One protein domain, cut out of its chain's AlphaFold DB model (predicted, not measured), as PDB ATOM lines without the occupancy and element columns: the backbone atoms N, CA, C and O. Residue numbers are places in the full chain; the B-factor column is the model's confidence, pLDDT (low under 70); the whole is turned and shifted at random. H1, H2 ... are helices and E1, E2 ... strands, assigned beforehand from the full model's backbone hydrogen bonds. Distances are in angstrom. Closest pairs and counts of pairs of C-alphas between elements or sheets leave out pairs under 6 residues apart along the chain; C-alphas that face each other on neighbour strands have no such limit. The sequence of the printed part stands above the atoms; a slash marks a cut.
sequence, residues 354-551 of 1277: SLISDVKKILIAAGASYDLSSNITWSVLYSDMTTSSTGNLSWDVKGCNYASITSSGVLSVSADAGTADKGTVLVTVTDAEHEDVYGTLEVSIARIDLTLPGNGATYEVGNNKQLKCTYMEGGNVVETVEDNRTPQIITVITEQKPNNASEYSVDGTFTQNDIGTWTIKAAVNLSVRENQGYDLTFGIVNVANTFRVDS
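AT A GLANCE: This is residues 354 to 551 of the 1277 residues of the protein "Prepilin-type N-terminal cleavage/methylation domain-containing protein" of Ruminococcus sp. OM05-7 (UniProt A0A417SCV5). The domain is a long rod of two strand-built lobes set end to end, with the 16-residue strand E9 running through both and E15 running on into E16 from one to the other. In one lobe E5, E8 and the first part of E9 are partly face to face with the small sheet E3, E7, E6, and the pair E1 and E4 lies at the far end; in the other lobe the last part of E9 with E11 and E12 is partly face to face with the twisted sheet E10, E16, E14, E13. The printed part has 198 residues with two named helices and sixteen named strands, in the order E1 E2 E3 H1 E4 E5 E6 E7 E8 E9 E10 E11 E12 E13 E14 H2 E15 E16, and its class is mostly strand. The largest sheet is branched and mixed, E10 E16 E14 E13 is mixed, and E3 E7 E6 and E1 E4 are antiparallel. The whole is loose, with a radius of gyration of the C-alphas of 21.3 A, and spans 72 by 27 by 27 A.

IN THESE COORDINATES: The branched sheet holds E2, residues 362 to 365; E5, 393 to 396; E8, 424 to 431, 23.0 A long; E9, 437 to 452, 48.0 A long; E11, 468 to 473, 17.0 A long; E12, 476 to 481; and E15, 536 to 538. E9 begins at C-alpha 437, (-44.265, -65.214, -40.742), and ends at C-alpha 452, (-50.178, -19.917, -26.058). The four-stranded sheet holds E10, 458 to 460; E13, 491 to 496; E14, 516 to 525, 28.8 A long; and E16, 540 to 550, 31.4 A long, ending at C-alpha 550, (-42.860, -8.889, -15.723). E3 is residues 369 to 371, E6 403 to 405 and E7 410 to 413. E1 is residues 354 to 357, E4 378 to 382, H1 372 to 375 and H2 526 to 529.

HOW THE PARTS SIT: E9 has three neighbours in staggered pairing: E2 on one side, E8 and E11 on the other. E8 and E9 are an antiparallel hairpin, with N 427 and O 441 2.9 A apart; E9 and E11 are antiparallel, with N 449 and O 470 at 2.9 A. E2 is parallel to E9, with N 444 and O 362 at 2.8 A, and to E15, with N 363 and O 536 at 2.9 A. E5 is antiparallel to E8, with N 394 and O 430 at 2.8 A, and the hairpin E11 and E12 has N 471 and O 479 at 2.8 A. The three sheets form a stack, face to face in turn. The branched sheet and E10 E16 E14 E13 have best planes 35 degrees apart; the closest C-alphas of E9 and E16 are those of Arg 447 and Val 541, 6.0 A. The branched sheet and E3 E7 E6 have best planes 8 degrees apart. E16 and E14 are antiparallel, with N 543 and O 522 at 2.9 A. E1 and E4 are antiparallel, with N 356 and O 379 at 2.9 A, and the closest C-alphas of E1 and E9 are those of Leu 355 and Gly 439, 4.4 A. H2 is on the branched sheet at a height of 7.5 A; H1 only grazes it, with residues 372 to 375. Both helices are too short for an O i to N i+4 pair.

THE WHOLE: The C-alphas farthest apart are those of Asp 384 and Ser 551, 74.1 A. The printed part has no cut, and the one long link is E13 to E14, 19 residues. Mean pLDDT of the printed part is 87.4; residues 484 to 486 and residue 551 are under 70.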
ATOM      1  N   SER A 354     -49.716 -65.840 -41.224       87.19
ATOM      2  CA  SER A 354     -49.421 -64.482 -40.770       87.19
ATOM      3  C   SER A 354     -49.349 -64.439 -39.252       87.19
ATOM      4  O   SER A 354     -49.904 -65.311 -38.583       87.19
ATOM      5  N   LEU A 355     -48.734 -63.397 -38.703       90.88
ATOM      6  CA  LEU A 355     -48.799 -63.107 -37.276       90.88
ATOM      7  C   LEU A 355     -49.953 -62.129 -37.010       90.88
ATOM      8  O   LEU A 355     -50.042 -61.086 -37.661       90.88
ATOM      9  N   ILE A 356     -50.836 -62.449 -36.064       89.31
ATOM     10  CA  ILE A 356     -51.951 -61.579 -35.670       89.31
ATOM     11  C   ILE A 356     -51.836 -61.177 -34.201       89.31
ATOM     12  O   ILE A 356     -51.429 -61.973 -33.358       89.31
ATOM     13  N   SER A 357     -52.210 -59.939 -33.900       89.12
ATOM     14  CA  SER A 357     -52.290 -59.401 -32.544       89.12
ATOM     15  C   SER A 357     -53.740 -59.348 -32.059       89.12
ATOM     16  O   SER A 357     -54.679 -59.165 -32.842       89.12
ATOM     17  N   ASP A 358     -53.926 -59.465 -30.747       87.19
ATOM     18  CA  ASP A 358     -55.194 -59.188 -30.061       87.19
ATOM     19  C   ASP A 358     -55.591 -57.698 -30.110       87.19
ATOM     20  O   ASP A 358     -56.772 -57.359 -30.014       87.19
ATOM     21  N   VAL A 359     -54.616 -56.817 -30.341       86.56
ATOM     22  CA  VAL A 359     -54.764 -55.358 -30.427       86.56
ATOM     23  C   VAL A 359     -54.566 -54.884 -31.872       86.56
ATOM     24  O   VAL A 359     -53.562 -55.222 -32.491       86.56
ATOM     25  N   LYS A 360     -55.480 -54.072 -32.428       81.62
ATOM     26  CA  LYS A 360     -55.390 -53.566 -33.819       81.62
ATOM     27  C   LYS A 360     -55.112 -52.073 -33.914       81.62
ATOM     28  O   LYS A 360     -54.496 -51.633 -34.880       81.62
ATOM     29  N   LYS A 361     -55.595 -51.285 -32.954       86.81
ATOM     30  CA  LYS A 361     -55.414 -49.831 -32.918       86.81
ATOM     31  C   LYS A 361     -54.796 -49.394 -31.608       86.81
ATOM     32  O   LYS A 361     -55.400 -49.563 -30.551       86.81
ATOM     33  N   ILE A 362     -53.630 -48.770 -31.696       92.81
ATOM     34  CA  ILE A 362     -52.856 -48.349 -30.529       92.81
ATOM     35  C   ILE A 362     -52.653 -46.848 -30.555       92.81
ATOM     36  O   ILE A 362     -52.360 -46.286 -31.609       92.81
ATOM     37  N   LEU A 363     -52.774 -46.220 -29.387       94.19
ATOM     38  CA  LEU A 363     -52.430 -44.822 -29.178       94.19
ATOM     39  C   LEU A 363     -51.378 -44.678 -28.072       94.19
ATOM     40  O   LEU A 363     -51.655 -44.967 -26.907       94.19
ATOM     41  N   ILE A 364     -50.185 -44.196 -28.414       95.25
ATOM     42  CA  ILE A 364     -49.087 -43.991 -27.453       95.25
ATOM     43  C   ILE A 364     -48.737 -42.508 -27.369       95.25
ATOM     44  O   ILE A 364     -48.688 -41.813 -28.382       95.25
ATOM     45  N   ALA A 365     -48.480 -42.015 -26.159       95.88
ATOM     46  CA  ALA A 365     -48.022 -40.648 -25.939       95.88
ATOM     47  C   ALA A 365     -46.639 -40.401 -26.569       95.88
ATOM     48  O   ALA A 365     -45.704 -41.171 -26.354       95.88
ATOM     49  N   ALA A 366     -46.481 -39.292 -27.294       94.38
ATOM     50  CA  ALA A 366     -45.168 -38.823 -27.731       94.38
ATOM     51  C   ALA A 366     -44.225 -38.657 -26.523       94.38
ATOM     52  O   ALA A 366     -44.623 -38.131 -25.480       94.38
ATOM     53  N   GLY A 367     -42.978 -39.118 -26.658       91.62
ATOM     54  CA  GLY A 367     -41.981 -39.118 -25.582       91.62
ATOM     55  C   GLY A 367     -42.072 -40.301 -24.614       91.62
ATOM     56  O   GLY A 367     -41.284 -40.358 -23.671       91.62
ATOM     57  N   ALA A 368     -43.016 -41.227 -24.806       92.62
ATOM     58  CA  ALA A 368     -43.142 -42.424 -23.982       92.62
ATOM     59  C   ALA A 368     -42.410 -43.630 -24.592       92.62
ATOM     60  O   ALA A 368     -42.276 -43.761 -25.812       92.62
ATOM     61  N   SER A 369     -42.009 -44.549 -23.715       93.12
ATOM     62  CA  SER A 369     -41.592 -45.902 -24.079       93.12
ATOM     63  C   SER A 369     -42.617 -46.896 -23.555       93.12
ATOM     64  O   SER A 369     -43.039 -46.799 -22.401       93.12
ATOM     65  N   TYR A 370     -43.017 -47.841 -24.396       93.69
ATOM     66  CA  TYR A 370     -44.013 -48.845 -24.063       93.69
ATOM     67  C   TYR A 370     -43.565 -50.225 -24.520       93.69
ATOM     68  O   TYR A 370     -43.090 -50.404 -25.641       93.69
ATOM     69  N   ASP A 371     -43.707 -51.203 -23.635       92.19
ATOM     70  CA  ASP A 371     -43.351 -52.582 -23.923       92.19
ATOM     71  C   ASP A 371     -44.494 -53.276 -24.665       92.19
ATOM     72  O   ASP A 371     -45.483 -53.690 -24.061       92.19
ATOM     73  N   LEU A 372     -44.368 -53.395 -25.986       91.31
ATOM     74  CA  LEU A 372     -45.363 -54.088 -26.797       91.31
ATOM     75  C   LEU A 372     -45.307 -55.602 -26.576       91.31
ATOM     76  O   LEU A 372     -46.324 -56.266 -26.741       91.31
ATOM     77  N   SER A 373     -44.154 -56.149 -26.181       87.19
ATOM     78  CA  SER A 373     -43.976 -57.595 -26.025       87.19
ATOM     79  C   SER A 373     -44.739 -58.161 -24.830       87.19
ATOM     80  O   SER A 373     -45.295 -59.251 -24.918       87.19
ATOM     81  N   SER A 374     -44.799 -57.418 -23.720       85.50
ATOM     82  CA  SER A 374     -45.489 -57.859 -22.502       85.50
ATOM     83  C   SER A 374     -46.963 -57.464 -22.448       85.50
ATOM     84  O   SER A 374     -47.705 -58.017 -21.636       85.50
ATOM     85  N   ASN A 375     -47.395 -56.523 -23.293       85.94
ATOM     86  CA  ASN A 375     -48.751 -55.973 -23.262       85.94
ATOM     87  C   ASN A 375     -49.613 -56.338 -24.478       85.94
ATOM     88  O   ASN A 375     -50.795 -56.001 -24.490       85.94
ATOM     89  N   ILE A 376     -49.049 -57.001 -25.489       90.00
ATOM     90  CA  ILE A 376     -49.781 -57.465 -26.671       90.00
ATOM     91  C   ILE A 376     -49.586 -58.963 -26.799       90.00
ATOM     92  O   ILE A 376     -48.459 -59.461 -26.818       90.00
ATOM     93  N   THR A 377     -50.698 -59.674 -26.935       89.44
ATOM     94  CA  THR A 377     -50.658 -61.103 -27.196       89.44
ATOM     95  C   THR A 377     -50.607 -61.308 -28.696       89.44
ATOM     96  O   THR A 377     -51.558 -61.018 -29.424       89.44
ATOM     97  N   TRP A 378     -49.488 -61.845 -29.162       90.31
ATOM     98  CA  TRP A 378     -49.366 -62.293 -30.537       90.31
ATOM     99  C   TRP A 378     -49.774 -63.750 -30.651       90.31
ATOM    100  O   TRP A 378     -49.632 -64.556 -29.728       90.31
ATOM    101  N   SER A 379     -50.317 -64.094 -31.805       90.56
ATOM    102  CA  SER A 379     -50.612 -65.469 -32.155       90.56
ATOM    103  C   SER A 379     -50.297 -65.701 -33.619       90.56
ATOM    104  O   SER A 379     -50.560 -64.854 -34.475       90.56
ATOM    105  N   VAL A 380     -49.740 -66.869 -33.912       90.38
ATOM    106  CA  VAL A 380     -49.527 -67.302 -35.291       90.38
ATOM    107  C   VAL A 380     -50.880 -67.727 -35.844       90.38
ATOM    108  O   VAL A 380     -51.523 -68.599 -35.267       90.38
ATOM    109  N   LEU A 381     -51.334 -67.089 -36.922       87.75
ATOM    110  CA  LEU A 381     -52.534 -67.485 -37.652       87.75
ATOM    111  C   LEU A 381     -52.153 -68.520 -38.699       87.75
ATOM    112  O   LEU A 381     -51.295 -68.271 -39.552       87.75
ATOM    113  N   TYR A 382     -52.845 -69.646 -38.686       82.94
ATOM    114  CA  TYR A 382     -52.627 -70.707 -39.651       82.94
ATOM    115  C   TYR A 382     -53.692 -70.728 -40.749       82.94
ATOM    116  O   TYR A 382     -54.745 -70.094 -40.650       82.94
ATOM    117  N   SER A 383     -53.424 -71.489 -41.810       75.44
ATOM    118  CA  SER A 383     -54.310 -71.652 -42.969       75.44
ATOM    119  C   SER A 383     -55.698 -72.227 -42.638       75.44
ATOM    120  O   SER A 383     -56.620 -72.095 -43.441       75.44
ATOM    121  N   ASP A 384     -55.888 -72.848 -41.470       71.81
ATOM    122  CA  ASP A 384     -57.191 -73.320 -40.957       71.81
ATOM    123  C   ASP A 384     -57.912 -72.297 -40.073       71.81
ATOM    124  O   ASP A 384     -58.913 -72.623 -39.436       71.81
ATOM    125  N   MET A 385     -57.417 -71.060 -40.039       78.25
ATOM    126  CA  MET A 385     -57.877 -69.988 -39.159       78.25
ATOM    127  C   MET A 385     -57.683 -70.262 -37.661       78.25
ATOM    128  O   MET A 385     -58.165 -69.479 -36.838       78.25
ATOM    129  N   THR A 386     -56.993 -71.342 -37.283       81.62
ATOM    130  CA  THR A 386     -56.602 -71.567 -35.891       81.62
ATOM    131  C   THR A 386     -55.385 -70.729 -35.530       81.62
ATOM    132  O   THR A 386     -54.694 -70.175 -36.394       81.62
ATOM    133  N   THR A 387     -55.148 -70.607 -34.227       84.12
ATOM    134  CA  THR A 387     -54.047 -69.827 -33.679       84.12
ATOM    135  C   THR A 387     -53.210 -70.646 -32.704       84.12
ATOM    136  O   THR A 387     -53.742 -71.477 -31.965       84.12
ATOM    137  N   SER A 388     -51.900 -70.398 -32.673       86.38
ATOM    138  CA  SER A 388     -50.990 -70.939 -31.654       86.38
ATOM    139  C   SER A 388     -50.219 -69.832 -30.940       86.38
ATOM    140  O   SER A 388     -50.218 -68.669 -31.356       86.38
ATOM    141  N   SER A 389     -49.527 -70.219 -29.865       86.31
ATOM    142  CA  SER A 389     -48.487 -69.397 -29.254       86.31
ATOM    143  C   SER A 389     -47.345 -69.147 -30.235       86.31
ATOM    144  O   SER A 389     -47.004 -70.022 -31.032       86.31
ATOM    145  N   THR A 390     -46.741 -67.973 -30.128       88.56
ATOM    146  CA  THR A 390     -45.574 -67.567 -30.909       88.56
ATOM    147  C   THR A 390     -44.283 -68.181 -30.374       88.56
ATOM    148  O   THR A 390     -44.206 -68.556 -29.202       88.56
ATOM    149  N   GLY A 391     -43.267 -68.240 -31.231       84.75
ATOM    150  CA  GLY A 391     -41.879 -68.481 -30.857       84.75
ATOM    151  C   GLY A 391     -41.173 -67.192 -30.431       84.75
ATOM    152  O   GLY A 391     -41.786 -66.264 -29.888       84.75
ATOM    153  N   ASN A 392     -39.867 -67.118 -30.686       84.19
ATOM    154  CA  ASN A 392     -39.089 -65.907 -30.445       84.19
ATOM    155  C   ASN A 392     -39.450 -64.800 -31.446       84.19
ATOM    156  O   ASN A 392     -39.098 -64.854 -32.625       84.19
ATOM    157  N   LEU A 393     -40.122 -63.764 -30.943       90.88
ATOM    158  CA  LEU A 393     -40.511 -62.604 -31.736       90.88
ATOM    159  C   LEU A 393     -39.335 -61.650 -31.935       90.88
ATOM    160  O   LEU A 393     -38.693 -61.209 -30.981       90.88
ATOM    161  N   SER A 394     -39.114 -61.286 -33.190       90.44
ATOM    162  CA  SER A 394     -38.238 -60.194 -33.592       90.44
ATOM    163  C   SER A 394     -39.072 -58.974 -33.966       90.44
ATOM    164  O   SER A 394     -40.177 -59.094 -34.496       90.44
ATOM    165  N   TRP A 395     -38.551 -57.793 -33.650       93.69
ATOM    166  CA  TRP A 395     -39.278 -56.533 -33.734       93.69
ATOM    167  C   TRP A 395     -38.485 -55.551 -34.575       93.69
ATOM    168  O   TRP A 395     -37.280 -55.403 -34.376       93.69
ATOM    169  N   ASP A 396     -39.162 -54.872 -35.494       92.19
ATOM    170  CA  ASP A 396     -38.530 -53.928 -36.403       92.19
ATOM    171  C   ASP A 396     -39.442 -52.730 -36.700       92.19
ATOM    172  O   ASP A 396     -40.670 -52.831 -36.729       92.19
ATOM    173  N   VAL A 397     -38.823 -51.578 -36.941       90.88
ATOM    174  CA  VAL A 397     -39.479 -50.341 -37.370       90.88
ATOM    175  C   VAL A 397     -38.654 -49.782 -38.526       90.88
ATOM    176  O   VAL A 397     -37.615 -49.158 -38.321       90.88
ATOM    177  N   LYS A 398     -39.115 -49.994 -39.766       77.50
ATOM    178  CA  LYS A 398     -38.411 -49.513 -40.967       77.50
ATOM    179  C   LYS A 398     -38.903 -48.142 -41.408       77.50
ATOM    180  O   LYS A 398     -40.102 -47.894 -41.491       77.50
ATOM    181  N   GLY A 399     -37.961 -47.276 -41.787       76.31
ATOM    182  CA  GLY A 399     -38.260 -45.985 -42.415       76.31
ATOM    183  C   GLY A 399     -38.812 -44.918 -41.464       76.31
ATOM    184  O   GLY A 399     -39.403 -43.947 -41.931       76.31
ATOM    185  N   CYS A 400     -38.623 -45.079 -40.152       84.06
ATOM    186  CA  CYS A 400     -39.022 -44.108 -39.135       84.06
ATOM    187  C   CYS A 400     -37.784 -43.585 -38.396       84.06
ATOM    188  O   CYS A 400     -36.950 -44.372 -37.970       84.06
ATOM    189  N   ASN A 401     -37.674 -42.266 -38.222       89.88
ATOM    190  CA  ASN A 401     -36.581 -41.627 -37.475       89.88
ATOM    191  C   ASN A 401     -37.031 -41.006 -36.139       89.88
ATOM    192  O   ASN A 401     -36.227 -40.395 -35.442       89.88
ATOM    193  N   TYR A 402     -38.317 -41.122 -35.795       91.69
ATOM    194  CA  TYR A 402     -38.916 -40.572 -34.572       91.69
ATOM    195  C   TYR A 402     -39.465 -41.653 -33.633       91.69
ATOM    196  O   TYR A 402     -40.028 -41.327 -32.588       91.69
ATOM    197  N   ALA A 403     -39.305 -42.926 -33.985       93.00
ATOM    198  CA  ALA A 403     -39.611 -44.062 -33.133       93.00
ATOM    199  C   ALA A 403     -38.603 -45.186 -33.397       93.00
ATOM    200  O   ALA A 403     -38.176 -45.382 -34.532       93.00
ATOM    201  N   SER A 404     -38.236 -45.918 -32.351       92.44
ATOM    202  CA  SER A 404     -37.353 -47.082 -32.429       92.44
ATOM    203  C   SER A 404     -37.893 -48.205 -31.555       92.44
ATOM    204  O   SER A 404     -38.579 -47.957 -30.563       92.44
ATOM    205  N   ILE A 405     -37.596 -49.450 -31.921       94.88
ATOM    206  CA  ILE A 405     -38.003 -50.621 -31.148       94.88
ATOM    207  C   ILE A 405     -36.779 -51.449 -30.776       94.88
ATOM    208  O   ILE A 405     -35.894 -51.687 -31.592       94.88
ATOM    209  N   THR A 406     -36.699 -51.851 -29.512       92.31
ATOM    210  CA  THR A 406     -35.643 -52.757 -29.040       92.31
ATOM    211  C   THR A 406     -35.906 -54.186 -29.517       92.31
ATOM    212  O   THR A 406     -37.060 -54.548 -29.748       92.31
ATOM    213  N   SER A 407     -34.884 -55.043 -29.507       84.25
ATOM    214  CA  SER A 407     -35.050 -56.483 -29.750       84.25
ATOM    215  C   SER A 407     -36.000 -57.177 -28.764       84.25
ATOM    216  O   SER A 407     -36.577 -58.203 -29.105       84.25
ATOM    217  N   SER A 408     -36.218 -56.610 -27.571       83.88
ATOM    218  CA  SER A 408     -37.204 -57.083 -26.592       83.88
ATOM    219  C   SER A 408     -38.611 -56.496 -26.785       83.88
ATOM    220  O   SER A 408     -39.427 -56.601 -25.883       83.88
ATOM    221  N   GLY A 409     -38.904 -55.826 -27.906       89.31
ATOM    222  CA  GLY A 409     -40.245 -55.310 -28.219       89.31
ATOM    223  C   GLY A 409     -40.675 -54.037 -27.477       89.31
ATOM    224  O   GLY A 409     -41.847 -53.668 -27.515       89.31
ATOM    225  N   VAL A 410     -39.749 -53.324 -26.829       94.06
ATOM    226  CA  VAL A 410     -40.020 -52.002 -26.243       94.06
ATOM    227  C   VAL A 410     -39.943 -50.924 -27.321       94.06
ATOM    228  O   VAL A 410     -38.860 -50.626 -27.830       94.06
ATOM    229  N   LEU A 411     -41.091 -50.334 -27.659       95.12
ATOM    230  CA  LEU A 411     -41.214 -49.213 -28.588       95.12
ATOM    231  C   LEU A 411     -40.973 -47.900 -27.840       95.12
ATOM    232  O   LEU A 411     -41.675 -47.593 -26.880       95.12
ATOM    233  N   SER A 412     -40.010 -47.107 -28.298       94.50
ATOM    234  CA  SER A 412     -39.726 -45.765 -27.787       94.50
ATOM    235  C   SER A 412     -40.084 -44.723 -28.835       94.50
ATOM    236  O   SER A 412     -39.620 -44.797 -29.971       94.50
ATOM    237  N   VAL A 413     -40.908 -43.750 -28.452       95.44
ATOM    238  CA  VAL A 413     -41.383 -42.683 -29.336       95.44
ATOM    239  C   VAL A 413     -40.770 -41.358 -28.903       95.44
ATOM    240  O   VAL A 413     -40.806 -41.001 -27.728       95.44
ATOM    241  N   SER A 414     -40.232 -40.598 -29.852       93.69
ATOM    242  CA  SER A 414     -39.663 -39.280 -29.579       93.69
ATOM    243  C   SER A 414     -40.722 -38.293 -29.075       93.69
ATOM    244  O   SER A 414     -41.885 -38.328 -29.482       93.69
ATOM    245  N   ALA A 415     -40.312 -37.362 -28.211       91.94
ATOM    246  CA  ALA A 415     -41.181 -36.307 -27.684       91.94
ATOM    247  C   ALA A 415     -41.675 -35.327 -28.768       91.94
ATOM    248  O   ALA A 415     -42.683 -34.654 -28.570       91.94
ATOM    249  N   ASP A 416     -40.988 -35.245 -29.914       90.31
ATOM    250  CA  ASP A 416     -41.372 -34.399 -31.050       90.31
ATOM    251  C   ASP A 416     -42.265 -35.108 -32.090       90.31
ATOM    252  O   ASP A 416     -42.621 -34.494 -33.100       90.31
ATOM    253  N   ALA A 417     -42.642 -36.370 -31.868       92.81
ATOM    254  CA  ALA A 417     -43.519 -37.137 -32.755       92.81
ATOM    255  C   ALA A 417     -45.009 -36.761 -32.587       92.81
ATOM    256  O   ALA A 417     -45.361 -35.952 -31.731       92.81
ATOM    257  N   GLY A 418     -45.899 -37.315 -33.417       91.25
ATOM    258  CA  GLY A 418     -47.350 -37.072 -33.368       91.25
ATOM    259  C   GLY A 418     -47.843 -35.842 -34.146       91.25
ATOM    260  O   GLY A 418     -48.988 -35.427 -33.973       91.25
ATOM    261  N   THR A 419     -47.001 -35.247 -34.999       91.62
ATOM    262  CA  THR A 419     -47.402 -34.252 -36.017       91.62
ATOM    263  C   THR A 419     -48.046 -34.927 -37.231       91.62
ATOM    264  O   THR A 419     -48.038 -36.148 -37.338       91.62
ATOM    265  N   ALA A 420     -48.580 -34.152 -38.182       88.38
ATOM    266  CA  ALA A 420     -49.212 -34.684 -39.397       88.38
ATOM    267  C   ALA A 420     -48.314 -35.644 -40.213       88.38
ATOM    268  O   ALA A 420     -48.811 -36.594 -40.804       88.38
ATOM    269  N   ASP A 421     -47.001 -35.408 -40.236       87.62
ATOM    270  CA  ASP A 421     -45.981 -36.207 -40.929       87.62
ATOM    271  C   ASP A 421     -45.313 -37.276 -40.042       87.62
ATOM    272  O   ASP A 421     -44.677 -38.194 -40.557       87.62
ATOM    273  N   LYS A 422     -45.477 -37.181 -38.716       92.50
ATOM    274  CA  LYS A 422     -44.919 -38.110 -37.714       92.50
ATOM    275  C   LYS A 422     -46.009 -38.759 -36.860       92.50
ATOM    276  O   LYS A 422     -45.816 -39.014 -35.671       92.50
ATOM    277  N   GLY A 423     -47.194 -38.914 -37.440       90.19
ATOM    278  CA  GLY A 423     -48.410 -39.267 -36.721       90.19
ATOM    279  C   GLY A 423     -48.516 -40.751 -36.395       90.19
ATOM    280  O   GLY A 423     -49.093 -41.107 -35.372       90.19
ATOM    281  N   THR A 424     -47.956 -41.612 -37.240       92.56
ATOM    282  CA  THR A 424     -48.106 -43.065 -37.146       92.56
ATOM    283  C   THR A 424     -46.774 -43.768 -37.352       92.56
ATOM    284  O   THR A 424     -45.963 -43.352 -38.171       92.56
ATOM    285  N   VAL A 425     -46.548 -44.859 -36.625       93.00
ATOM    286  CA  VAL A 425     -45.404 -45.751 -36.832       93.00
ATOM    287  C   VAL A 425     -45.906 -47.151 -37.163       93.00
ATOM    288  O   VAL A 425     -46.834 -47.649 -36.529       93.00
ATOM    289  N   LEU A 426     -45.298 -47.778 -38.171       92.00
ATOM    290  CA  LEU A 426     -45.579 -49.160 -38.540       92.00
ATOM    291  C   LEU A 426     -44.523 -50.069 -37.912       92.00
ATOM    292  O   LEU A 426     -43.358 -50.046 -38.310       92.00
ATOM    293  N   VAL A 427     -44.938 -50.864 -36.934       92.88
ATOM    294  CA  VAL A 427     -44.095 -51.879 -36.301       92.88
ATOM    295  C   VAL A 427     -44.292 -53.194 -37.043       92.88
ATOM    296  O   VAL A 427     -45.427 -53.617 -37.258       92.88
ATOM    297  N   THR A 428     -43.199 -53.835 -37.446       92.25
ATOM    298  CA  THR A 428     -43.204 -55.189 -38.012       92.25
ATOM    299  C   THR A 428     -42.723 -56.162 -36.951       92.25
ATOM    300  O   THR A 428     -41.708 -55.922 -36.299       92.25
ATOM    301  N   VAL A 429     -43.465 -57.247 -36.772       93.31
ATOM    302  CA  VAL A 429     -43.138 -58.308 -35.823       93.31
ATOM    303  C   VAL A 429     -43.031 -59.606 -36.600       93.31
ATOM    304  O   VAL A 429     -43.954 -59.949 -37.338       93.31
ATOM    305  N   THR A 430     -41.911 -60.307 -36.455       92.62
ATOM    306  CA  THR A 430     -41.610 -61.528 -37.209       92.62
ATOM    307  C   THR A 430     -41.295 -62.668 -36.258       92.62
ATOM    308  O   THR A 430     -40.475 -62.518 -35.350       92.62
ATOM    309  N   ASP A 431     -41.930 -63.811 -36.492       91.69
ATOM    310  CA  ASP A 431     -41.680 -65.061 -35.782       91.69
ATOM    311  C   ASP A 431     -40.848 -65.996 -36.673       91.69
ATOM    312  O   ASP A 431     -41.360 -66.614 -37.609       91.69
ATOM    313  N   ALA A 432     -39.547 -66.082 -36.388       83.62
ATOM    314  CA  ALA A 432     -38.611 -66.894 -37.169       83.62
ATOM    315  C   ALA A 432     -38.811 -68.407 -36.963       83.62
ATOM    316  O   ALA A 432     -38.367 -69.211 -37.779       83.62
ATOM    317  N   GLU A 433     -39.484 -68.822 -35.884       83.75
ATOM    318  CA  GLU A 433     -39.717 -70.241 -35.588       83.75
ATOM    319  C   GLU A 433     -40.880 -70.825 -36.406       83.75
ATOM    320  O   GLU A 433     -41.012 -72.045 -36.503       83.75
ATOM    321  N   HIS A 434     -41.680 -69.968 -37.049       87.06
ATOM    322  CA  HIS A 434     -42.851 -70.341 -37.841       87.06
ATOM    323  C   HIS A 434     -42.730 -69.881 -39.305       87.06
ATOM    324  O   HIS A 434     -43.637 -69.247 -39.831       87.06
ATOM    325  N   GLU A 435     -41.616 -70.212 -39.969       83.69
ATOM    326  CA  GLU A 435     -41.333 -69.871 -41.382       83.69
ATOM    327  C   GLU A 435     -41.257 -68.358 -41.679       83.69
ATOM    328  O   GLU A 435     -41.718 -67.899 -42.724       83.69
ATOM    329  N   ASP A 436     -40.677 -67.569 -40.770       86.12
ATOM    330  CA  ASP A 436     -40.527 -66.111 -40.916       86.12
ATOM    331  C   ASP A 436     -41.860 -65.371 -41.167       86.12
ATOM    332  O   ASP A 436     -41.897 -64.299 -41.788       86.12
ATOM    333  N   VAL A 437     -42.980 -65.916 -40.673       90.56
ATOM    334  CA  VAL A 437     -44.265 -65.214 -40.742       90.56
ATOM    335  C   VAL A 437     -44.196 -63.904 -39.976       90.56
ATOM    336  O   VAL A 437     -43.640 -63.810 -38.879       90.56
ATOM    337  N   TYR A 438     -44.798 -62.875 -40.561       91.75
ATOM    338  CA  TYR A 438     -44.783 -61.537 -40.000       91.75
ATOM    339  C   TYR A 438     -46.191 -60.962 -39.867       91.75
ATOM    340  O   TYR A 438     -47.133 -61.353 -40.562       91.75
ATOM    341  N   GLY A 439     -46.319 -60.027 -38.936       90.00
ATOM    342  CA  GLY A 439     -47.489 -59.194 -38.717       90.00
ATOM    343  C   GLY A 439     -47.060 -57.740 -38.633       90.00
ATOM    344  O   GLY A 439     -45.902 -57.430 -38.341       90.00
ATOM    345  N   THR A 440     -47.988 -56.835 -38.912       90.62
ATOM    346  CA  THR A 440     -47.738 -55.401 -38.795       90.62
ATOM    347  C   THR A 440     -48.740 -54.756 -37.856       90.62
ATOM    348  O   THR A 440     -49.905 -55.148 -37.789       90.62
ATOM    349  N   LEU A 441     -48.269 -53.751 -37.125       89.88
ATOM    350  CA  LEU A 441     -49.045 -53.007 -36.152       89.88
ATOM    351  C   LEU A 441     -48.851 -51.518 -36.404       89.88
ATOM    352  O   LEU A 441     -47.740 -50.996 -36.310       89.88
ATOM    353  N   GLU A 442     -49.939 -50.838 -36.743       89.19
ATOM    354  CA  GLU A 442     -49.933 -49.389 -36.887       89.19
ATOM    355  C   GLU A 442     -50.198 -48.749 -35.523       89.19
ATOM    356  O   GLU A 442     -51.269 -48.906 -34.929       89.19
ATOM    357  N   VAL A 443     -49.207 -48.026 -35.014       93.38
ATOM    358  CA  VAL A 443     -49.289 -47.310 -33.744       93.38
ATOM    359  C   VAL A 443     -49.481 -45.831 -34.036       93.38
ATOM    360  O   VAL A 443     -48.626 -45.181 -34.636       93.38
ATOM    361  N   SER A 444     -50.614 -45.287 -33.601       94.31
ATOM    362  CA  SER A 444     -50.874 -43.851 -33.640       94.31
ATOM    363  C   SER A 444     -50.178 -43.164 -32.473       94.31
ATOM    364  O   SER A 444     -50.188 -43.647 -31.340       94.31
ATOM    365  N   ILE A 445     -49.589 -42.008 -32.744       95.69
ATOM    366  CA  ILE A 445     -48.876 -41.218 -31.748       95.69
ATOM    367  C   ILE A 445     -49.769 -40.052 -31.338       95.69
ATOM    368  O   ILE A 445     -50.256 -39.288 -32.178       95.69
ATOM    369  N   ALA A 446     -50.007 -39.941 -30.035       95.50
ATOM    370  CA  ALA A 446     -50.702 -38.822 -29.434       95.50
ATOM    371  C   ALA A 446     -49.714 -37.698 -29.138       95.50
ATOM    372  O   ALA A 446     -48.623 -37.928 -28.610       95.50
ATOM    373  N   ARG A 447     -50.128 -36.466 -29.406       95.00
ATOM    374  CA  ARG A 447     -49.344 -35.263 -29.137       95.00
ATOM    375  C   ARG A 447     -50.245 -34.166 -28.606       95.00
ATOM    376  O   ARG A 447     -51.400 -34.047 -29.004       95.00
ATOM    377  N   ILE A 448     -49.694 -33.332 -27.735       94.12
ATOM    378  CA  ILE A 448     -50.337 -32.098 -27.309       94.12
ATOM    379  C   ILE A 448     -49.365 -30.936 -27.469       94.12
ATOM    380  O   ILE A 448     -48.249 -30.970 -26.962       94.12
ATOM    381  N   ASP A 449     -49.801 -29.904 -28.180       92.50
ATOM    382  CA  ASP A 449     -49.051 -28.667 -28.343       92.50
ATOM    383  C   ASP A 449     -49.726 -27.558 -27.549       92.50
ATOM    384  O   ASP A 449     -50.921 -27.309 -27.701       92.50
ATOM    385  N   LEU A 450     -48.953 -26.852 -26.727       91.94
ATOM    386  CA  LEU A 450     -49.374 -25.622 -26.066       91.94
ATOM    387  C   LEU A 450     -48.604 -24.475 -26.711       91.94
ATOM    388  O   LEU A 450     -47.407 -24.310 -26.502       91.94
ATOM    389  N   THR A 451     -49.290 -23.710 -27.553       90.31
ATOM    390  CA  THR A 451     -48.676 -22.618 -28.329       90.31
ATOM    391  C   THR A 451     -48.843 -21.266 -27.649       90.31
ATOM    392  O   THR A 451     -47.979 -20.401 -27.778       90.31
ATOM    393  N   LEU A 452     -49.931 -21.090 -26.891       87.44
ATOM    394  CA  LEU A 452     -50.178 -19.917 -26.058       87.44
ATOM    395  C   LEU A 452     -50.671 -20.367 -24.674       87.44
ATOM    396  O   LEU A 452     -51.533 -21.248 -24.621       87.44
ATOM    397  N   PRO A 453     -50.174 -19.779 -23.577       88.94
ATOM    398  CA  PRO A 453     -49.069 -18.817 -23.527       88.94
ATOM    399  C   PRO A 453     -47.743 -19.466 -23.965       88.94
ATOM    400  O   PRO A 453     -47.556 -20.660 -23.761       88.94
ATOM    401  N   GLY A 454     -46.849 -18.721 -24.620       85.00
ATOM    402  CA  GLY A 454     -45.618 -19.279 -25.200       85.00
ATOM    403  C   GLY A 454     -44.608 -19.716 -24.133       85.00
ATOM    404  O   GLY A 454     -44.420 -19.016 -23.138       85.00
ATOM    405  N   ASN A 455     -43.942 -20.858 -24.326       88.06
ATOM    406  CA  ASN A 455     -42.902 -21.314 -23.400       88.06
ATOM    407  C   ASN A 455     -41.702 -20.354 -23.410       88.06
ATOM    408  O   ASN A 455     -41.213 -19.980 -24.475       88.06
ATOM    409  N   GLY A 456     -41.244 -19.933 -22.233       82.62
ATOM    410  CA  GLY A 456     -40.209 -18.913 -22.064       82.62
ATOM    411  C   GLY A 456     -40.639 -17.498 -22.461       82.62
ATOM    412  O   GLY A 456     -39.805 -16.596 -22.463       82.62
ATOM    413  N   ALA A 457     -41.914 -17.277 -22.803       84.25
ATOM    414  CA  ALA A 457     -42.391 -15.950 -23.155       84.25
ATOM    415  C   ALA A 457     -42.386 -15.028 -21.930       84.25
ATOM    416  O   ALA A 457     -42.695 -15.437 -20.806       84.25
ATOM    417  N   THR A 458     -42.095 -13.755 -22.176       83.38
ATOM    418  CA  THR A 458     -42.308 -12.694 -21.197       83.38
ATOM    419  C   THR A 458     -43.520 -11.886 -21.622       83.38
ATOM    420  O   THR A 458     -43.550 -11.321 -22.716       83.38
ATOM    421  N   TYR A 459     -44.514 -11.828 -20.747       81.06
ATOM    422  CA  TYR A 459     -45.671 -10.961 -20.887       81.06
ATOM    423  C   TYR A 459     -45.514  -9.761 -19.961       81.06
ATOM    424  O   TYR A 459     -45.025  -9.873 -18.839       81.06
ATOM    425  N   GLU A 460     -45.943  -8.598 -20.416       79.31
ATOM    426  CA  GLU A 460     -46.034  -7.415 -19.575       79.31
ATOM    427  C   GLU A 460     -47.428  -7.315 -18.955       79.31
ATOM    428  O   GLU A 460     -48.437  -7.700 -19.559       79.31
ATOM    429  N   VAL A 461     -47.501  -6.706 -17.771       74.00
ATOM    430  CA  VAL A 461     -48.770  -6.207 -17.226       74.00
ATOM    431  C   VAL A 461     -49.493  -5.374 -18.298       74.00
ATOM    432  O   VAL A 461     -48.948  -4.404 -18.829       74.00
ATOM    433  N   GLY A 462     -50.728  -5.761 -18.625       71.50
ATOM    434  CA  GLY A 462     -51.552  -5.191 -19.691       71.50
ATOM    435  C   GLY A 462     -51.653  -6.038 -20.966       71.50
ATOM    436  O   GLY A 462     -52.530  -5.763 -21.781       71.50
ATOM    437  N   ASN A 463     -50.824  -7.072 -21.158       83.75
ATOM    438  CA  ASN A 463     -51.005  -8.029 -22.258       83.75
ATOM    439  C   ASN A 463     -52.229  -8.933 -22.019       83.75
ATOM    440  O   ASN A 463     -52.546  -9.256 -20.876       83.75
ATOM    441  N   ASN A 464     -52.924  -9.338 -23.085       84.81
ATOM    442  CA  ASN A 464     -54.087 -10.230 -22.989       84.81
ATOM    443  C   ASN A 464     -53.664 -11.633 -22.530       84.81
ATOM    444  O   ASN A 464     -52.654 -12.156 -23.008       84.81
ATOM    445  N   LYS A 465     -54.459 -12.257 -21.655       87.50
ATOM    446  CA  LYS A 465     -54.323 -13.683 -21.337       87.50
ATOM    447  C   LYS A 465     -54.865 -14.489 -22.518       87.50
ATOM    448  O   LYS A 465     -55.909 -14.156 -23.072       87.50
ATOM    449  N   GLN A 466     -54.131 -15.506 -22.955       88.06
ATOM    450  CA  GLN A 466     -54.494 -16.330 -24.108       88.06
ATOM    451  C   GLN A 466     -54.100 -17.774 -23.836       88.06
ATOM    452  O   GLN A 466     -53.016 -18.032 -23.318       88.06
ATOM    453  N   LEU A 467     -54.956 -18.700 -24.246       88.12
ATOM    454  CA  LEU A 467     -54.686 -20.129 -24.225       88.12
ATOM    455  C   LEU A 467     -54.894 -20.648 -25.638       88.12
ATOM    456  O   LEU A 467     -55.901 -20.335 -26.264       88.12
ATOM    457  N   LYS A 468     -53.934 -21.411 -26.146       90.44
ATOM    458  CA  LYS A 468     -54.086 -22.158 -27.387       90.44
ATOM    459  C   LYS A 468     -53.372 -23.483 -27.248       90.44
ATOM    460  O   LYS A 468     -52.141 -23.546 -27.339       90.44
ATOM    461  N   CYS A 469     -54.164 -24.521 -27.039       91.06
ATOM    462  CA  CYS A 469     -53.696 -25.887 -26.934       91.06
ATOM    463  C   CYS A 469     -54.364 -26.760 -27.996       91.06
ATOM    464  O   CYS A 469     -55.578 -26.677 -28.165       91.06
ATOM    465  N   THR A 470     -53.581 -27.581 -28.690       92.75
ATOM    466  CA  THR A 470     -54.055 -28.493 -29.734       92.75
ATOM    467  C   THR A 470     -53.642 -29.915 -29.382       92.75
ATOM    468  O   THR A 470     -52.453 -30.199 -29.257       92.75
ATOM    469  N   TYR A 471     -54.616 -30.807 -29.248       93.62
ATOM    470  CA  TYR A 471     -54.408 -32.241 -29.083       93.62
ATOM    471  C   TYR A 471     -54.576 -32.957 -30.426       93.62
ATOM    472  O   TYR A 471     -55.550 -32.724 -31.150       93.62
ATOM    473  N   MET A 472     -53.612 -33.815 -30.757       94.19
ATOM    474  CA  MET A 472     -53.550 -34.572 -32.003       94.19
ATOM    475  C   MET A 472     -53.377 -36.064 -31.736       94.19
ATOM    476  O   MET A 472     -52.668 -36.465 -30.814       94.19
ATOM    477  N   GLU A 473     -53.976 -36.874 -32.600       94.25
ATOM    478  CA  GLU A 473     -53.827 -38.328 -32.625       94.25
ATOM    479  C   GLU A 473     -53.537 -38.774 -34.051       94.25
ATOM    480  O   GLU A 473     -54.255 -38.395 -34.982       94.25
ATOM    481  N   GLY A 474     -52.474 -39.552 -34.259       92.19
ATOM    482  CA  GLY A 474     -52.141 -39.993 -35.614       92.19
ATOM    483  C   GLY A 474     -51.773 -38.829 -36.546       92.19
ATOM    484  O   GLY A 474     -51.916 -38.948 -37.757       92.19
ATOM    485  N   GLY A 475     -51.389 -37.673 -35.990       91.12
ATOM    486  CA  GLY A 475     -51.170 -36.431 -36.738       91.12
ATOM    487  C   GLY A 475     -52.440 -35.643 -37.098       91.12
ATOM    488  O   GLY A 475     -52.342 -34.577 -37.706       91.12
ATOM    489  N   ASN A 476     -53.627 -36.118 -36.704       92.88
ATOM    490  CA  ASN A 476     -54.901 -35.435 -36.927       92.88
ATOM    491  C   ASN A 476     -55.337 -34.660 -35.682       92.88
ATOM    492  O   ASN A 476     -55.278 -35.181 -34.571       92.88
ATOM    493  N   VAL A 477     -55.823 -33.429 -35.861       91.88
ATOM    494  CA  VAL A 477     -56.345 -32.603 -34.759       91.88
ATOM    495  C   VAL A 477     -57.654 -33.188 -34.231       91.88
ATOM    496  O   VAL A 477     -58.613 -33.341 -34.986       91.88
ATOM    497  N   VAL A 478     -57.696 -33.470 -32.927       91.19
ATOM    498  CA  VAL A 478     -58.870 -34.014 -32.226       91.19
ATOM    499  C   VAL A 478     -59.599 -32.928 -31.441       91.19
ATOM    500  O   VAL A 478     -60.819 -32.816 -31.536       91.19
ATOM    501  N   GLU A 479     -58.866 -32.107 -30.688       90.56
ATOM    502  CA  GLU A 479     -59.431 -31.004 -29.907       90.56
ATOM    503  C   GLU A 479     -58.473 -29.807 -29.911       90.56
ATOM    504  O   GLU A 479     -57.268 -29.968 -29.724       90.56
ATOM    505  N   THR A 480     -59.019 -28.601 -30.083       89.69
ATOM    506  CA  THR A 480     -58.284 -27.347 -29.890       89.69
ATOM    507  C   THR A 480     -59.021 -26.484 -28.875       89.69
ATOM    508  O   THR A 480     -60.197 -26.172 -29.062       89.69
ATOM    509  N   VAL A 481     -58.321 -26.060 -27.824       87.31
ATOM    510  CA  VAL A 481     -58.825 -25.134 -26.802       87.31
ATOM    511  C   VAL A 481     -58.222 -23.758 -27.058       87.31
ATOM    512  O   VAL A 481     -57.011 -23.587 -26.920       87.31
ATOM    513  N   GLU A 482     -59.062 -22.790 -27.439       84.38
ATOM    514  CA  GLU A 482     -58.668 -21.387 -27.688       84.38
ATOM    515  C   GLU A 482     -59.380 -20.373 -26.766       84.38
ATOM    516  O   GLU A 482     -59.093 -19.177 -26.810       84.38
ATOM    517  N   ASP A 483     -60.328 -20.829 -25.941       72.62
ATOM    518  CA  ASP A 483     -61.137 -19.994 -25.049       72.62
ATOM    519  C   ASP A 483     -61.545 -20.748 -23.763       72.62
ATOM    520  O   ASP A 483     -61.138 -21.887 -23.541       72.62
ATOM    521  N   ASN A 484     -62.348 -20.110 -22.902       65.38
ATOM    522  CA  ASN A 484     -62.829 -20.657 -21.622       65.38
ATOM    523  C   ASN A 484     -63.923 -21.741 -21.757       65.38
ATOM    524  O   ASN A 484     -64.641 -22.026 -20.792       65.38
ATOM    525  N   ARG A 485     -64.109 -22.348 -22.938       67.00
ATOM    526  CA  ARG A 485     -64.991 -23.516 -23.060       67.00
ATOM    527  C   ARG A 485     -64.451 -24.661 -22.215       67.00
ATOM    528  O   ARG A 485     -63.248 -24.871 -22.124       67.00
ATOM    529  N   THR A 486     -65.362 -25.413 -21.604       64.69
ATOM    530  CA  THR A 486     -65.017 -26.621 -20.851       64.69
ATOM    531  C   THR A 486     -64.465 -27.651 -21.844       64.69
ATOM    532  O   THR A 486     -65.238 -28.092 -22.700       64.69
ATOM    533  N   PRO A 487     -63.165 -28.000 -21.790       70.94
ATOM    534  CA  PRO A 487     -62.597 -28.969 -22.719       70.94
ATOM    535  C   PRO A 487     -63.229 -30.342 -22.489       70.94
ATOM    536  O   PRO A 487     -63.602 -30.678 -21.362       70.94
ATOM    537  N   GLN A 488     -63.346 -31.140 -23.545       75.38
ATOM    538  CA  GLN A 488     -63.867 -32.502 -23.455       75.38
ATOM    539  C   GLN A 488     -62.785 -33.511 -23.059       75.38
ATOM    540  O   GLN A 488     -63.096 -34.475 -22.363       75.38
ATOM    541  N   ILE A 489     -61.537 -33.303 -23.497       83.00
ATOM    542  CA  ILE A 489     -60.432 -34.262 -23.331       83.00
ATOM    543  C   ILE A 489     -59.216 -33.595 -22.665       83.00
ATOM    544  O   ILE A 489     -58.595 -34.180 -21.775       83.00
ATOM    545  N   ILE A 490     -58.876 -32.365 -23.064       89.00
ATOM    546  CA  ILE A 490     -57.695 -31.646 -22.558       89.00
ATOM    547  C   ILE A 490     -57.914 -31.128 -21.130       89.00
ATOM    548  O   ILE A 490     -58.798 -30.323 -20.865       89.00
ATOM    549  N   THR A 491     -57.042 -31.503 -20.196       88.19
ATOM    550  CA  THR A 491     -57.008 -30.907 -18.853       88.19
ATOM    551  C   THR A 491     -55.953 -29.811 -18.801       88.19
ATOM    552  O   THR A 491     -54.774 -30.076 -19.028       88.19
ATOM    553  N   VAL A 492     -56.362 -28.582 -18.477       86.50
ATOM    554  CA  VAL A 492     -55.449 -27.447 -18.280       86.50
ATOM    555  C   VAL A 492     -55.448 -27.055 -16.811       86.50
ATOM    556  O   VAL A 492     -56.504 -26.793 -16.239       86.50
ATOM    557  N   ILE A 493     -54.262 -27.017 -16.205       89.06
ATOM    558  CA  ILE A 493     -54.072 -26.612 -14.810       89.06
ATOM    559  C   ILE A 493     -52.972 -25.561 -14.689       89.06
ATOM    560  O   ILE A 493     -52.006 -25.545 -15.459       89.06
ATOM    561  N   THR A 494     -53.101 -24.710 -13.675       90.44
ATOM    562  CA  THR A 494     -52.007 -23.851 -13.223       90.44
ATOM    563  C   THR A 494     -51.132 -24.651 -12.264       90.44
ATOM    564  O   THR A 494     -51.544 -24.965 -11.151       90.44
ATOM    565  N   GLU A 495     -49.927 -25.009 -12.692       89.75
ATOM    566  CA  GLU A 495     -48.974 -25.755 -11.862       89.75
ATOM    567  C   GLU A 495     -48.166 -24.806 -10.966       89.75
ATOM    568  O   GLU A 495     -47.914 -25.099  -9.798       89.75
ATOM    569  N   GLN A 496     -47.834 -23.621 -11.487       90.94
ATOM    570  CA  GLN A 496     -47.175 -22.556 -10.739       90.94
ATOM    571  C   GLN A 496     -47.850 -21.216 -11.020       90.94
ATOM    572  O   GLN A 496     -48.100 -20.865 -12.174       90.94
ATOM    573  N   LYS A 497     -48.104 -20.446  -9.958       90.00
ATOM    574  CA  LYS A 497     -48.584 -19.064 -10.038       90.00
ATOM    575  C   LYS A 497     -47.983 -18.190  -8.940       90.00
ATOM    576  O   LYS A 497     -47.628 -18.706  -7.877       90.00
ATOM    577  N   PRO A 498     -47.930 -16.864  -9.135       85.94
ATOM    578  CA  PRO A 498     -47.625 -15.923  -8.067       85.94
ATOM    579  C   PRO A 498     -48.626 -16.025  -6.903       85.94
ATOM    580  O   PRO A 498     -49.821 -16.244  -7.109       85.94
ATOM    581  N   ASN A 499     -48.159 -15.810  -5.669       78.81
ATOM    582  CA  ASN A 499     -48.957 -15.999  -4.442       78.81
ATOM    583  C   ASN A 499     -50.284 -15.219  -4.427       78.81
ATOM    584  O   ASN A 499     -51.275 -15.699  -3.883       78.81
ATOM    585  N   ASN A 500     -50.299 -14.028  -5.029       78.75
ATOM    586  CA  ASN A 500     -51.458 -13.132  -5.050       78.75
ATOM    587  C   ASN A 500     -52.302 -13.259  -6.329       78.75
ATOM    588  O   ASN A 500     -53.312 -12.566  -6.459       78.75
ATOM    589  N   ALA A 501     -51.891 -14.106  -7.273       82.81
ATOM    590  CA  ALA A 501     -52.618 -14.336  -8.509       82.81
ATOM    591  C   ALA A 501     -53.721 -15.386  -8.314       82.81
ATOM    592  O   ALA A 501     -53.568 -16.347  -7.552       82.81
ATOM    593  N   SER A 502     -54.841 -15.223  -9.016       85.19
ATOM    594  CA  SER A 502     -55.855 -16.275  -9.157       85.19
ATOM    595  C   SER A 502     -55.342 -17.407 -10.053       85.19
ATOM    596  O   SER A 502     -54.307 -17.267 -10.695       85.19
ATOM    597  N   GLU A 503     -56.059 -18.528 -10.118       87.94
ATOM    598  CA  GLU A 503     -55.818 -19.541 -11.156       87.94
ATOM    599  C   GLU A 503     -55.844 -18.909 -12.557       87.94
ATOM    600  O   GLU A 503     -56.521 -17.895 -12.783       87.94
ATOM    601  N   TYR A 504     -55.084 -19.480 -13.490       87.12
ATOM    602  CA  TYR A 504     -55.009 -18.953 -14.845       87.12
ATOM    603  C   TYR A 504     -56.354 -19.118 -15.560       87.12
ATOM    604  O   TYR A 504     -56.907 -20.211 -15.632       87.12
ATOM    605  N   SER A 505     -56.872 -18.018 -16.101       82.88
ATOM    606  CA  SER A 505     -58.084 -17.958 -16.922       82.88
ATOM    607  C   SER A 505     -57.793 -17.074 -18.129       82.88
ATOM    608  O   SER A 505     -57.060 -16.089 -18.000       82.88
ATOM    609  N   VAL A 506     -58.367 -17.399 -19.291       81.50
ATOM    610  CA  VAL A 506     -58.202 -16.577 -20.502       81.50
ATOM    611  C   VAL A 506     -59.003 -15.272 -20.473       81.50
ATOM    612  O   VAL A 506     -58.927 -14.481 -21.410       81.50
ATOM    613  N   ASP A 507     -59.748 -15.009 -19.398       76.19
ATOM    614  CA  ASP A 507     -60.500 -13.768 -19.249       76.19
ATOM    615  C   ASP A 507     -59.587 -12.606 -18.808       76.19
ATOM    616  O   ASP A 507     -59.069 -12.575 -17.690       76.19
ATOM    617  N   GLY A 508     -59.445 -11.597 -19.675       81.19
ATOM    618  CA  GLY A 508     -58.833 -10.301 -19.353       81.19
ATOM    619  C   GLY A 508     -57.341 -10.163 -19.691       81.19
ATOM    620  O   GLY A 508     -56.793 -10.869 -20.535       81.19
ATOM    621  N   THR A 509     -56.684  -9.187 -19.061       84.25
ATOM    622  CA  THR A 509     -55.252  -8.882 -19.230       84.25
ATOM    623  C   THR A 509     -54.448  -9.264 -17.989       84.25
ATOM    624  O   THR A 509     -54.995  -9.380 -16.892       84.25
ATOM    625  N   PHE A 510     -53.137  -9.457 -18.141       84.12
ATOM    626  CA  PHE A 510     -52.223  -9.607 -17.013       84.12
ATOM    627  C   PHE A 510     -52.212  -8.336 -16.158       84.12
ATOM    628  O   PHE A 510     -52.054  -7.225 -16.664       84.12
ATOM    629  N   THR A 511     -52.384  -8.500 -14.854       81.38
ATOM    630  CA  THR A 511     -52.448  -7.434 -13.850       81.38
ATOM    631  C   THR A 511     -51.197  -7.435 -12.972       81.38
ATOM    632  O   THR A 511     -50.381  -8.350 -13.026       81.38
ATOM    633  N   GLN A 512     -51.048  -6.432 -12.105       72.69
ATOM    634  CA  GLN A 512     -49.912  -6.346 -11.181       72.69
ATOM    635  C   GLN A 512     -49.792  -7.568 -10.248       72.69
ATOM    636  O   GLN A 512     -48.687  -7.949  -9.871       72.69
ATOM    637  N   ASN A 513     -50.918  -8.196  -9.891       80.00
ATOM    638  CA  ASN A 513     -50.937  -9.396  -9.048       80.00
ATOM    639  C   ASN A 513     -50.452 -10.646  -9.791       80.00
ATOM    640  O   ASN A 513     -50.082 -11.621  -9.143       80.00
ATOM    641  N   ASP A 514     -50.450 -10.607 -11.127       80.31
ATOM    642  CA  ASP A 514     -49.994 -11.698 -11.978       80.31
ATOM    643  C   ASP A 514     -48.469 -11.670 -12.192       80.31
ATOM    644  O   ASP A 514     -47.961 -12.566 -12.851       80.31
ATOM    645  N   ILE A 515     -47.724 -10.690 -11.659       78.81
ATOM    646  CA  ILE A 515     -46.263 -10.596 -11.835       78.81
ATOM    647  C   ILE A 515     -45.546 -11.773 -11.168       78.81
ATOM    648  O   ILE A 515     -45.741 -12.051  -9.983       78.81
ATOM    649  N   GLY A 516     -44.653 -12.409 -11.920       80.38
ATOM    650  CA  GLY A 516     -43.853 -13.548 -11.490       80.38
ATOM    651  C   GLY A 516     -43.887 -14.692 -12.498       80.38
ATOM    652  O   GLY A 516     -44.355 -14.549 -13.629       80.38
ATOM    653  N   THR A 517     -43.344 -15.832 -12.085       86.94
ATOM    654  CA  THR A 517     -43.303 -17.043 -12.907       86.94
ATOM    655  C   THR A 517     -44.639 -17.770 -12.849       86.94
ATOM    656  O   THR A 517     -45.173 -18.026 -11.766       86.94
ATOM    657  N   TRP A 518     -45.141 -18.124 -14.024       91.12
ATOM    658  CA  TRP A 518     -46.291 -18.989 -14.217       91.12
ATOM    659  C   TRP A 518     -45.866 -20.257 -14.930       91.12
ATOM    660  O   TRP A 518     -45.057 -20.198 -15.853       91.12
ATOM    661  N   THR A 519     -46.490 -21.369 -14.570       92.56
ATOM    662  CA  THR A 519     -46.386 -22.621 -15.318       92.56
ATOM    663  C   THR A 519     -47.787 -23.140 -15.558       92.56
ATOM    664  O   THR A 519     -48.527 -23.425 -14.612       92.56
ATOM    665  N   ILE A 520     -48.154 -23.226 -16.834       91.94
ATOM    666  CA  ILE A 520     -49.428 -23.786 -17.277       91.94
ATOM    667  C   ILE A 520     -49.146 -25.118 -17.918       91.94
ATOM    668  O   ILE A 520     -48.318 -25.212 -18.824       91.94
ATOM    669  N   LYS A 521     -49.866 -26.129 -17.451       92.06
ATOM    670  CA  LYS A 521     -49.739 -27.490 -17.930       92.06
ATOM    671  C   LYS A 521     -51.022 -27.892 -18.622       92.06
ATOM    672  O   LYS A 521     -52.094 -27.849 -18.020       92.06
ATOM    673  N   ALA A 522     -50.893 -28.288 -19.878       91.44
ATOM    674  CA  ALA A 522     -51.939 -28.983 -20.600       91.44
ATOM    675  C   ALA A 522     -51.573 -30.465 -20.637       91.44
ATOM    676  O   ALA A 522     -50.442 -30.824 -20.960       91.44
ATOM    677  N   ALA A 523     -52.519 -31.322 -20.277       92.06
ATOM    678  CA  ALA A 523     -52.319 -32.757 -20.274       92.06
ATOM    679  C   ALA A 523     -53.562 -33.480 -20.783       92.06
ATOM    680  O   ALA A 523     -54.692 -33.091 -20.490       92.06
ATOM    681  N   VAL A 524     -53.338 -34.573 -21.499       92.75
ATOM    682  CA  VAL A 524     -54.363 -35.562 -21.818       92.75
ATOM    683  C   VAL A 524     -53.872 -36.900 -21.297       92.75
ATOM    684  O   VAL A 524     -52.810 -37.386 -21.690       92.75
ATOM    685  N   ASN A 525     -54.652 -37.492 -20.396       91.88
ATOM    686  CA  ASN A 525     -54.462 -38.882 -20.022       91.88
ATOM    687  C   ASN A 525     -55.127 -39.757 -21.084       91.88
ATOM    688  O   ASN A 525     -56.349 -39.710 -21.228       91.88
ATOM    689  N   LEU A 526     -54.336 -40.538 -21.820       92.69
ATOM    690  CA  LEU A 526     -54.842 -41.304 -22.956       92.69
ATOM    691  C   LEU A 526     -55.812 -42.417 -22.546       92.69
ATOM    692  O   LEU A 526     -56.600 -42.838 -23.384       92.69
ATOM    693  N   SER A 527     -55.862 -42.806 -21.264       87.50
ATOM    694  CA  SER A 527     -56.820 -43.802 -20.766       87.50
ATOM    695  C   SER A 527     -58.285 -43.421 -21.025       87.50
ATOM    696  O   SER A 527     -59.150 -44.284 -21.089       87.50
ATOM    697  N   VAL A 528     -58.595 -42.129 -21.200       84.94
ATOM    698  CA  VAL A 528     -59.958 -41.681 -21.558       84.94
ATOM    699  C   VAL A 528     -60.358 -42.067 -22.989       84.94
ATOM    700  O   VAL A 528     -61.534 -41.992 -23.339       84.94
ATOM    701  N   ARG A 529     -59.381 -42.452 -23.818       86.88
ATOM    702  CA  ARG A 529     -59.541 -42.853 -25.223       86.88
ATOM    703  C   ARG A 529     -59.603 -44.369 -25.398       86.88
ATOM    704  O   ARG A 529     -59.945 -44.842 -26.483       86.88
ATOM    705  N   GLU A 530     -59.323 -45.126 -24.342       79.88
ATOM    706  CA  GLU A 530     -59.470 -46.577 -24.322       79.88
ATOM    707  C   GLU A 530     -60.940 -46.948 -24.583       79.88
ATOM    708  O   GLU A 530     -61.853 -46.394 -23.965       79.88
ATOM    709  N   ASN A 531     -61.193 -47.843 -25.544       75.00
ATOM    710  CA  ASN A 531     -62.534 -48.188 -26.042       75.00
ATOM    711  C   ASN A 531     -63.293 -47.050 -26.768       75.00
ATOM    712  O   ASN A 531     -64.456 -47.226 -27.137       75.00
ATOM    713  N   GLN A 532     -62.654 -45.904 -27.038       78.88
ATOM    714  CA  GLN A 532     -63.183 -44.817 -27.879       78.88
ATOM    715  C   GLN A 532     -62.451 -44.726 -29.227       78.88
ATOM    716  O   GLN A 532     -62.083 -43.648 -29.690       78.88
ATOM    717  N   GLY A 533     -62.245 -45.875 -29.874       77.88
ATOM    718  CA  GLY A 533     -61.602 -45.970 -31.189       77.88
ATOM    719  C   GLY A 533     -60.175 -46.524 -31.179       77.88
ATOM    720  O   GLY A 533     -59.656 -46.778 -32.266       77.88
ATOM    721  N   TYR A 534     -59.600 -46.769 -29.996       88.38
ATOM    722  CA  TYR A 534     -58.343 -47.497 -29.794       88.38
ATOM    723  C   TYR A 534     -58.552 -48.671 -28.840       88.38
ATOM    724  O   TYR A 534     -59.314 -48.566 -27.874       88.38
ATOM    725  N   ASP A 535     -57.852 -49.762 -29.126       85.56
ATOM    726  CA  ASP A 535     -57.874 -51.004 -28.353       85.56
ATOM    727  C   ASP A 535     -56.890 -50.929 -27.180       85.56
ATOM    728  O   ASP A 535     -57.124 -51.513 -26.130       85.56
ATOM    729  N   LEU A 536     -55.803 -50.170 -27.353       89.94
ATOM    730  CA  LEU A 536     -54.787 -49.950 -26.333       89.94
ATOM    731  C   LEU A 536     -54.357 -48.488 -26.335       89.94
ATOM    732  O   LEU A 536     -54.092 -47.897 -27.386       89.94
ATOM    733  N   THR A 537     -54.261 -47.906 -25.142       92.12
ATOM    734  CA  THR A 537     -53.767 -46.541 -24.961       92.12
ATOM    735  C   THR A 537     -52.703 -46.517 -23.880       92.12
ATOM    736  O   THR A 537     -52.853 -47.182 -22.856       92.12
ATOM    737  N   PHE A 538     -51.621 -45.768 -24.090       92.38
ATOM    738  CA  PHE A 538     -50.555 -45.706 -23.099       92.38
ATOM    739  C   PHE A 538     -49.909 -44.332 -22.978       92.38
ATOM    740  O   PHE A 538     -49.409 -43.755 -23.945       92.38
ATOM    741  N   GLY A 539     -49.831 -43.871 -21.733       92.44
ATOM    742  CA  GLY A 539     -49.118 -42.666 -21.347       92.44
ATOM    743  C   GLY A 539     -50.013 -41.440 -21.210       92.44
ATOM    744  O   GLY A 539     -51.231 -41.469 -21.397       92.44
ATOM    745  N   ILE A 540     -49.370 -40.342 -20.835       92.06
ATOM    746  CA  ILE A 540     -49.999 -39.038 -20.662       92.06
ATOM    747  C   ILE A 540     -49.211 -38.068 -21.523       92.06
ATOM    748  O   ILE A 540     -48.056 -37.765 -21.215       92.06
ATOM    749  N   VAL A 541     -49.838 -37.546 -22.574       94.06
ATOM    750  CA  VAL A 541     -49.244 -36.418 -23.287       94.06
ATOM    751  C   VAL A 541     -49.427 -35.194 -22.418       94.06
ATOM    752  O   VAL A 541     -50.531 -34.880 -21.976       94.06
ATOM    753  N   ASN A 542     -48.329 -34.528 -22.109       92.25
ATOM    754  CA  ASN A 542     -48.379 -33.308 -21.338       92.25
ATOM    755  C   ASN A 542     -47.310 -32.350 -21.825       92.25
ATOM    756  O   ASN A 542     -46.222 -32.746 -22.229       92.25
ATOM    757  N   VAL A 543     -47.661 -31.080 -21.778       92.75
ATOM    758  CA  VAL A 543     -46.788 -29.980 -22.130       92.75
ATOM    759  C   VAL A 543     -46.987 -28.909 -21.075       92.75
ATOM    760  O   VAL A 543     -48.117 -28.591 -20.693       92.75
ATOM    761  N   ALA A 544     -45.878 -28.388 -20.572       92.12
ATOM    762  CA  ALA A 544     -45.876 -27.291 -19.630       92.12
ATOM    763  C   ALA A 544     -45.158 -26.115 -20.275       92.12
ATOM    764  O   ALA A 544     -43.998 -26.230 -20.672       92.12
ATOM    765  N   ASN A 545     -45.851 -24.985 -20.360       93.88
ATOM    766  CA  ASN A 545     -45.225 -23.737 -20.747       93.88
ATOM    767  C   ASN A 545     -45.021 -22.909 -19.493       93.88
ATOM    768  O   ASN A 545     -45.978 -22.536 -18.807       93.88
ATOM    769  N   THR A 546     -43.755 -22.614 -19.222       92.56
ATOM    770  CA  THR A 546     -43.373 -21.679 -18.177       92.56
ATOM    771  C   THR A 546     -43.161 -20.327 -18.822       92.56
ATOM    772  O   THR A 546     -42.345 -20.188 -19.727       92.56
ATOM    773  N   PHE A 547     -43.894 -19.321 -18.371       90.06
ATOM    774  CA  PHE A 547     -43.752 -17.951 -18.844       90.06
ATOM    775  C   PHE A 547     -43.633 -17.016 -17.653       90.06
ATOM    776  O   PHE A 547     -43.965 -17.356 -16.514       90.06
ATOM    777  N   ARG A 548     -43.141 -15.814 -17.913       86.12
ATOM    778  CA  ARG A 548     -42.971 -14.803 -16.881       86.12
ATOM    779  C   ARG A 548     -43.853 -13.614 -17.187       86.12
ATOM    780  O   ARG A 548     -43.904 -13.148 -18.320       86.12
ATOM    781  N   VAL A 549     -44.551 -13.125 -16.173       78.44
ATOM    782  CA  VAL A 549     -45.203 -11.821 -16.247       78.44
ATOM    783  C   VAL A 549     -44.292 -10.844 -15.536       78.44
ATOM    784  O   VAL A 549     -44.099 -10.943 -14.324       78.44
ATOM    785  N   ASP A 550     -43.709  -9.923 -16.285       73.06
ATOM    786  CA  ASP A 550     -42.860  -8.889 -15.723       73.06
ATOM    787  C   ASP A 550     -43.649  -7.603 -15.493       73.06
ATOM    788  O   ASP A 550     -44.538  -7.210 -16.260       73.06
ATOM    789  N   SER A 551     -43.277  -6.897 -14.423       56.59
ATOM    790  CA  SER A 551     -43.484  -5.455 -14.419       56.59
ATOM    791  C   SER A 551     -42.735  -4.903 -15.618       56.59
ATOM    792  O   SER A 551     -41.577  -5.261 -15.823       56.59
TER     793      SER A 551